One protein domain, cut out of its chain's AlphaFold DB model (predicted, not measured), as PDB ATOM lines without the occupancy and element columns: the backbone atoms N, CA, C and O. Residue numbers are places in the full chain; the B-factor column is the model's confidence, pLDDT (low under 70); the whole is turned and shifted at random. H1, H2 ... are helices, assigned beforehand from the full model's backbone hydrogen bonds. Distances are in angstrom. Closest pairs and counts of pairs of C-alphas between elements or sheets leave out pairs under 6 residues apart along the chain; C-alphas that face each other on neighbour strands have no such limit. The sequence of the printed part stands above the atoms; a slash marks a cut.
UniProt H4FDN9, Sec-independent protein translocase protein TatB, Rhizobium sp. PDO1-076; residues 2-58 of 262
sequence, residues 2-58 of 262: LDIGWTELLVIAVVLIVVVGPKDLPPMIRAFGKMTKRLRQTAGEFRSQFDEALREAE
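AT A GLANCE: This is residues 2 to 58 of the 262 residues of the protein "Sec-independent protein translocase protein TatB" of Rhizobium sp. PDO1-076 (UniProt H4FDN9). Two helices meet near their ends in an open L, a short arm H1 and a much longer arm H2, with a tight turn at the corner. H2 makes the longest axis, and both arms stick out free of each other over residues 2 to 12 and 29 to 58. The printed part has 57 residues with two named helices, H1 then H2, and no named strand; the class is all helix. It is extended, with a radius of gyration of the C-alphas of 18.4 A, and flat, spanning 53 by 28 by 12 A.

IN THESE COORDINATES: H1 is residues 6 to 20, from C-alpha 6 at (-5.113, 21.557, -11.815), and is 20.6 A long. H2 is residues 25 to 56, 45.3 A long, and ends with C-alpha 56 at (-26.646, 56.914, -30.296).

HOW THE PARTS SIT: H1 and H2 are close but not clearly touching, with the closest C-alphas, those of Ile 17 and Leu 25, 6.6 A apart. They run opposite ways at a steep tilt of 62 degrees. In H1 and H2 every O i to N i+4 pair is within hydrogen-bond range.

THE WHOLE: The two C-alphas farthest apart, those of Val 18 and Glu 56, are 53.2 A apart. The printed part has no cut, and the link from H1 to H2 is tight. The mean pLDDT of the printed part is 90.9; residues 2 and 57 are under 70.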
ATOM      1  N   LEU A   2      -0.998  22.480 -23.952       60.94
ATOM      2  CA  LEU A   2      -1.439  23.408 -22.912       60.94
ATOM      3  C   LEU A   2      -1.952  22.500 -21.806       60.94
ATOM      4  O   LEU A   2      -3.124  22.521 -21.450       60.94
ATOM      5  N   ASP A   3      -1.066  21.624 -21.350       76.81
ATOM      6  CA  ASP A   3      -1.344  20.612 -20.336       76.81
ATOM      7  C   ASP A   3      -1.436  21.241 -18.932       76.81
ATOM      8  O   ASP A   3      -1.417  20.527 -17.940       76.81
ATOM      9  N   ILE A   4      -1.647  22.569 -18.867       80.25
ATOM     10  CA  ILE A   4      -1.972  23.363 -17.679       80.25
ATOM     11  C   ILE A   4      -3.296  22.848 -17.107       80.25
ATOM     12  O   ILE A   4      -4.390  23.344 -17.388       80.25
ATOM     13  N   GLY A   5      -3.175  21.795 -16.316       91.25
ATOM     14  CA  GLY A   5      -4.227  21.231 -15.498       91.25
ATOM     15  C   GLY A   5      -4.158  21.755 -14.070       91.25
ATOM     16  O   GLY A   5      -3.268  22.516 -13.679       91.25
ATOM     17  N   TRP A   6      -5.093  21.282 -13.252       93.38
ATOM     18  CA  TRP A   6      -5.113  21.557 -11.815       93.38
ATOM     19  C   TRP A   6      -3.803  21.176 -11.121       93.38
ATOM     20  O   TRP A   6      -3.353  21.905 -10.242       93.38
ATOM     21  N   THR A   7      -3.171  20.080 -11.547       93.62
ATOM     22  CA  THR A   7      -1.892  19.616 -10.996       93.62
ATOM     23  C   THR A   7      -0.767  20.624 -11.239       93.62
ATOM     24  O   THR A   7      -0.018  20.925 -10.316       93.62
ATOM     25  N   GLU A   8      -0.674  21.207 -12.435       91.56
ATOM     26  CA  GLU A   8       0.376  22.178 -12.774       91.56
ATOM     27  C   GLU A   8       0.160  23.526 -12.083       91.56
ATOM     28  O   GLU A   8       1.110  24.125 -11.582       91.56
ATOM     29  N   LEU A   9      -1.098  23.958 -11.943       93.19
ATOM     30  CA  LEU A   9      -1.438  25.106 -11.097       93.19
ATOM     31  C   LEU A   9      -1.012  24.889  -9.639       93.19
ATOM     32  O   LEU A   9      -0.556  25.831  -8.995       93.19
ATOM     33  N   LEU A  10      -1.130  23.662  -9.125       94.69
ATOM     34  CA  LEU A  10      -0.696  23.307  -7.774       94.69
ATOM     35  C   LEU A  10       0.832  23.391  -7.644       94.69
ATOM     36  O   LEU A  10       1.329  23.988  -6.692       94.69
ATOM     37  N   VAL A  11       1.575  22.875  -8.630       95.38
ATOM     38  CA  VAL A  11       3.045  22.985  -8.676       95.38
ATOM     39  C   VAL A  11       3.479  24.452  -8.703       95.38
ATOM     40  O   VAL A  11       4.311  24.859  -7.894       95.38
ATOM     41  N   ILE A  12       2.872  25.276  -9.561       93.81
ATOM     42  CA  ILE A  12       3.175  26.713  -9.641       93.81
ATOM     43  C   ILE A  12       2.820  27.420  -8.327       93.81
ATOM     44  O   ILE A  12       3.595  28.247  -7.855       93.81
ATOM     45  N   ALA A  13       1.688  27.086  -7.701       93.94
ATOM     46  CA  ALA A  13       1.303  27.658  -6.412       93.94
ATOM     47  C   ALA A  13       2.334  27.349  -5.315       93.94
ATOM     48  O   ALA A  13       2.689  28.244  -4.552       93.94
ATOM     49  N   VAL A  14       2.858  26.119  -5.261       95.75
ATOM     50  CA  VAL A  14       3.923  25.744  -4.316       95.75
ATOM     51  C   VAL A  14       5.205  26.528  -4.596       95.75
ATOM     52  O   VAL A  14       5.771  27.110  -3.673       95.75
ATOM     53  N   VAL A  15       5.637  26.606  -5.859       95.69
ATOM     54  CA  VAL A  15       6.833  27.376  -6.246       95.69
ATOM     55  C   VAL A  15       6.679  28.852  -5.869       95.69
ATOM     56  O   VAL A  15       7.587  29.430  -5.274       95.69
ATOM     57  N   LEU A  16       5.517  29.454  -6.132       95.19
ATOM     58  CA  LEU A  16       5.240  30.837  -5.750       95.19
ATOM     59  C   LEU A  16       5.291  31.033  -4.230       95.19
ATOM     60  O   LEU A  16       5.840  32.032  -3.777       95.19
ATOM     61  N   ILE A  17       4.765  30.093  -3.437       95.31
ATOM     62  CA  ILE A  17       4.833  30.161  -1.968       95.31
ATOM     63  C   ILE A  17       6.282  30.131  -1.475       95.31
ATOM     64  O   ILE A  17       6.605  30.851  -0.535       95.31
ATOM     65  N   VAL A  18       7.151  29.320  -2.077       96.06
ATOM     66  CA  VAL A  18       8.555  29.203  -1.649       96.06
ATOM     67  C   VAL A  18       9.368  30.433  -2.052       96.06
ATOM     68  O   VAL A  18      10.130  30.948  -1.242       96.06
ATOM     69  N   VAL A  19       9.194  30.916  -3.284       95.75
ATOM     70  CA  VAL A  19       9.983  32.032  -3.830       95.75
ATOM     71  C   VAL A  19       9.553  33.373  -3.242       95.75
ATOM     72  O   VAL A  19      10.391  34.185  -2.867       95.75
ATOM     73  N   VAL A  20       8.244  33.617  -3.183       94.06
ATOM     74  CA  VAL A  20       7.679  34.892  -2.717       94.06
ATOM     75  C   VAL A  20       7.449  34.876  -1.207       94.06
ATOM     76  O   VAL A  20       7.481  35.917  -0.565       94.06
ATOM     77  N   GLY A  21       7.219  33.696  -0.636       95.75
ATOM     78  CA  GLY A  21       6.885  33.514   0.767       95.75
ATOM     79  C   GLY A  21       5.379  33.289   0.984       95.75
ATOM     80  O   GLY A  21       4.536  33.970   0.386       95.75
ATOM     81  N   PRO A  22       4.990  32.384   1.906       94.19
ATOM     82  CA  PRO A  22       3.585  32.080   2.203       94.19
ATOM     83  C   PRO A  22       2.805  33.269   2.778       94.19
ATOM     84  O   PRO A  22       1.577  33.243   2.799       94.19
ATOM     85  N   LYS A  23       3.500  34.298   3.278       94.81
ATOM     86  CA  LYS A  23       2.899  35.481   3.904       94.81
ATOM     87  C   LYS A  23       2.659  36.628   2.931       94.81
ATOM     88  O   LYS A  23       1.717  37.384   3.152       94.81
ATOM     89  N   ASP A  24       3.429  36.708   1.852       94.25
ATOM     90  CA  ASP A  24       3.361  37.816   0.895       94.25
ATOM     91  C   ASP A  24       2.466  37.499  -0.311       94.25
ATOM     92  O   ASP A  24       1.822  38.384  -0.880       94.25
ATOM     93  N   LEU A  25       2.298  36.215  -0.638       94.44
ATOM     94  CA  LEU A  25       1.394  35.759  -1.696       94.44
ATOM     95  C   LEU A  25      -0.098  36.070  -1.394       94.44
ATOM     96  O   LEU A  25      -0.777  36.637  -2.259       94.44
ATOM     97  N   PRO A  26      -0.639  35.811  -0.180       92.88
ATOM     98  CA  PRO A  26      -2.029  36.144   0.150       92.88
ATOM     99  C   PRO A  26      -2.387  37.638   0.023       92.88
ATOM    100  O   PRO A  26      -3.416  37.943  -0.597       92.88
ATOM    101  N   PRO A  27      -1.604  38.600   0.563       95.69
ATOM    102  CA  PRO A  27      -1.892  40.015   0.376       95.69
ATOM    103  C   PRO A  27      -1.727  40.455  -1.085       95.69
ATOM    104  O   PRO A  27      -2.549  41.257  -1.534       95.69
ATOM    105  N   MET A  28      -0.780  39.899  -1.858       94.19
ATOM    106  CA  MET A  28      -0.639  40.196  -3.295       94.19
ATOM    107  C   MET A  28      -1.849  39.751  -4.118       94.19
ATOM    108  O   MET A  28      -2.400  40.562  -4.864       94.19
ATOM    109  N   ILE A  29      -2.336  38.513  -3.945       95.25
ATOM    110  CA  ILE A  29      -3.564  38.050  -4.621       95.25
ATOM    111  C   ILE A  29      -4.741  38.947  -4.246       95.25
ATOM    112  O   ILE A  29      -5.566  39.297  -5.089       95.25
ATOM    113  N   ARG A  30      -4.831  39.353  -2.976       96.00
ATOM    114  CA  ARG A  30      -5.919  40.210  -2.502       96.00
ATOM    115  C   ARG A  30      -5.824  41.625  -3.078       96.00
ATOM    116  O   ARG A  30      -6.862  42.222  -3.358       96.00
ATOM    117  N   ALA A  31      -4.617  42.158  -3.265       96.62
ATOM    118  CA  ALA A  31      -4.377  43.444  -3.914       96.62
ATOM    119  C   ALA A  31      -4.719  43.387  -5.409       96.62
ATOM    120  O   ALA A  31      -5.514  44.202  -5.882       96.62
ATOM    121  N   PHE A  32      -4.222  42.372  -6.118       96.75
ATOM    122  CA  PHE A  32      -4.531  42.142  -7.526       96.75
ATOM    123  C   PHE A  32      -6.034  41.931  -7.733       96.75
ATOM    124  O   PHE A  32      -6.651  42.597  -8.554       96.75
ATOM    125  N   GLY A  33      -6.672  41.109  -6.898       96.62
ATOM    126  CA  GLY A  33      -8.116  40.885  -6.936       96.62
ATOM    127  C   GLY A  33      -8.929  42.160  -6.696       96.62
ATOM    128  O   GLY A  33      -9.934  42.382  -7.370       96.62
ATOM    129  N   LYS A  34      -8.494  43.046  -5.787       96.75
ATOM    130  CA  LYS A  34      -9.119  44.369  -5.599       96.75
ATOM    131  C   LYS A  34      -8.944  45.255  -6.835       96.75
ATOM    132  O   LYS A  34      -9.905  45.916  -7.223       96.75
ATOM    133  N   MET A  35      -7.764  45.254  -7.454       96.25
ATOM    134  CA  MET A  35      -7.492  45.996  -8.688       96.25
ATOM    135  C   MET A  35      -8.355  45.484  -9.846       96.25
ATOM    136  O   MET A  35      -9.070  46.269 -10.461       96.25
ATOM    137  N   THR A  36      -8.384  44.171 -10.084       96.56
ATOM    138  CA  THR A  36      -9.235  43.546 -11.106       96.56
ATOM    139  C   THR A  36     -10.714  43.797 -10.835       96.56
ATOM    140  O   THR A  36     -11.463  44.062 -11.768       96.56
ATOM    141  N   LYS A  37     -11.160  43.754  -9.571       96.19
ATOM    142  CA  LYS A  37     -12.552  44.050  -9.208       96.19
ATOM    143  C   LYS A  37     -12.929  45.489  -9.546       96.19
ATOM    144  O   LYS A  37     -13.987  45.699 -10.129       96.19
ATOM    145  N   ARG A  38     -12.066  46.456  -9.213       95.62
ATOM    146  CA  ARG A  38     -12.266  47.871  -9.564       95.62
ATOM    147  C   ARG A  38     -12.298  48.050 -11.076       95.62
ATOM    148  O   ARG A  38     -13.267  48.592 -11.581       95.62
ATOM    149  N   LEU A  39     -11.325  47.490 -11.795       96.69
ATOM    150  CA  LEU A  39     -11.290  47.541 -13.257       96.69
ATOM    151  C   LEU A  39     -12.539  46.915 -13.888       96.69
ATOM    152  O   LEU A  39     -13.069  47.454 -14.846       96.69
ATOM    153  N   ARG A  40     -13.030  45.794 -13.352       95.62
ATOM    154  CA  ARG A  40     -14.220  45.108 -13.866       95.62
ATOM    155  C   ARG A  40     -15.510  45.869 -13.583       95.62
ATOM    156  O   ARG A  40     -16.421  45.815 -14.399       95.62
ATOM    157  N   GLN A  41     -15.573  46.562 -12.451       95.31
ATOM    158  CA  GLN A  41     -16.669  47.461 -12.119       95.31
ATOM    159  C   GLN A  41     -16.673  48.653 -13.088       95.31
ATOM    160  O   GLN A  41     -17.629  48.809 -13.842       95.31
ATOM    161  N   THR A  42     -15.533  49.335 -13.236       94.94
ATOM    162  CA  THR A  42     -15.370  50.440 -14.195       94.94
ATOM    163  C   THR A  42     -15.594  50.010 -15.644       94.94
ATOM    164  O   THR A  42     -16.233  50.722 -16.403       94.94
ATOM    165  N   ALA A  43     -15.158  48.812 -16.040       95.19
ATOM    166  CA  ALA A  43     -15.451  48.251 -17.358       95.19
ATOM    167  C   ALA A  43     -16.944  47.959 -17.558       95.19
ATOM    168  O   ALA A  43     -17.419  48.040 -18.685       95.19
ATOM    169  N   GLY A  44     -17.685  47.628 -16.497       94.56
ATOM    170  CA  GLY A  44     -19.141  47.498 -16.543       94.56
ATOM    171  C   GLY A  44     -19.820  48.838 -16.822       94.56
ATOM    172  O   GLY A  44     -20.681  48.905 -17.694       94.56
ATOM    173  N   GLU A  45     -19.367  49.902 -16.156       91.81
ATOM    174  CA  GLU A  45     -19.837  51.272 -16.393       91.81
ATOM    175  C   GLU A  45     -19.431  51.786 -17.784       91.81
ATOM    176  O   GLU A  45     -20.248  52.346 -18.505       91.81
ATOM    177  N   PHE A  46     -18.199  51.533 -18.231       92.38
ATOM    178  CA  PHE A  46     -17.796  51.847 -19.600       92.38
ATOM    179  C   PHE A  46     -18.574  51.037 -20.613       92.38
ATOM    180  O   PHE A  46     -18.893  51.569 -21.658       92.38
ATOM    181  N   ARG A  47     -18.894  49.772 -20.336       90.38
ATOM    182  CA  ARG A  47     -19.689  48.967 -21.257       90.38
ATOM    183  C   ARG A  47     -21.088  49.544 -21.401       90.38
ATOM    184  O   ARG A  47     -21.538  49.659 -22.530       90.38
ATOM    185  N   SER A  48     -21.735  49.949 -20.307       90.75
ATOM    186  CA  SER A  48     -23.050  50.591 -20.375       90.75
ATOM    187  C   SER A  48     -22.992  51.955 -21.063       90.75
ATOM    188  O   SER A  48     -23.808  52.208 -21.939       90.75
ATOM    189  N   GLN A  49     -22.006  52.802 -20.740       90.19
ATOM    190  CA  GLN A  49     -21.848  54.113 -21.384       90.19
ATOM    191  C   GLN A  49     -21.436  53.992 -22.851       90.19
ATOM    192  O   GLN A  49     -21.885  54.774 -23.679       90.19
ATOM    193  N   PHE A  50     -20.588  53.017 -23.173       84.50
ATOM    194  CA  PHE A  50     -20.173  52.720 -24.531       84.50
ATOM    195  C   PHE A  50     -21.358  52.179 -25.295       84.50
ATOM    196  O   PHE A  50     -21.655  52.798 -26.285       84.50
ATOM    197  N   ASP A  51     -22.070  51.142 -24.834       84.69
ATOM    198  CA  ASP A  51     -23.255  50.589 -25.509       84.69
ATOM    199  C   ASP A  51     -24.366  51.643 -25.708       84.69
ATOM    200  O   ASP A  51     -25.031  51.606 -26.741       84.69
ATOM    201  N   GLU A  52     -24.535  52.595 -24.781       85.81
ATOM    202  CA  GLU A  52     -25.459  53.735 -24.916       85.81
ATOM    203  C   GLU A  52     -24.967  54.749 -25.963       85.81
ATOM    204  O   GLU A  52     -25.688  55.070 -26.904       85.81
ATOM    205  N   ALA A  53     -23.710  55.195 -25.863       82.62
ATOM    206  CA  ALA A  53     -23.109  56.140 -26.808       82.62
ATOM    207  C   ALA A  53     -22.986  55.554 -28.215       82.62
ATOM    208  O   ALA A  53     -23.164  56.254 -29.191       82.62
ATOM    209  N   LEU A  54     -22.710  54.265 -28.311       77.94
ATOM    210  CA  LEU A  54     -22.696  53.461 -29.519       77.94
ATOM    211  C   LEU A  54     -24.104  53.388 -30.131       77.94
ATOM    212  O   LEU A  54     -24.281  53.471 -31.347       77.94
ATOM    213  N   ARG A  55     -25.133  53.194 -29.304       80.44
ATOM    214  CA  ARG A  55     -26.513  53.136 -29.791       80.44
ATOM    215  C   ARG A  55     -27.005  54.472 -30.318       80.44
ATOM    216  O   ARG A  55     -27.831  54.466 -31.226       80.44
ATOM    217  N   GLU A  56     -26.440  55.555 -29.804       76.38
ATOM    218  CA  GLU A  56     -26.646  56.914 -30.296       76.38
ATOM    219  C   GLU A  56     -25.708  57.281 -31.467       76.38
ATOM    220  O   GLU A  56     -26.099  58.015 -32.369       76.38
ATOM    221  N   ALA A  57     -24.488  56.734 -31.501       66.25
ATOM    222  CA  ALA A  57     -23.456  56.981 -32.505       66.25
ATOM    223  C   ALA A  57     -23.047  55.670 -33.204       66.25
ATOM    224  O   ALA A  57     -22.178  54.936 -32.738       66.25
ATOM    225  N   GLU A  58     -23.690  55.382 -34.337       70.00
ATOM    226  CA  GLU A  58     -23.181  54.508 -35.414       70.00
ATOM    227  C   GLU A  58     -22.599  53.138 -34.993       70.00
ATOM    228  O   GLU A  58     -21.611  52.643 -35.536       70.00
TER     229      GLU A  58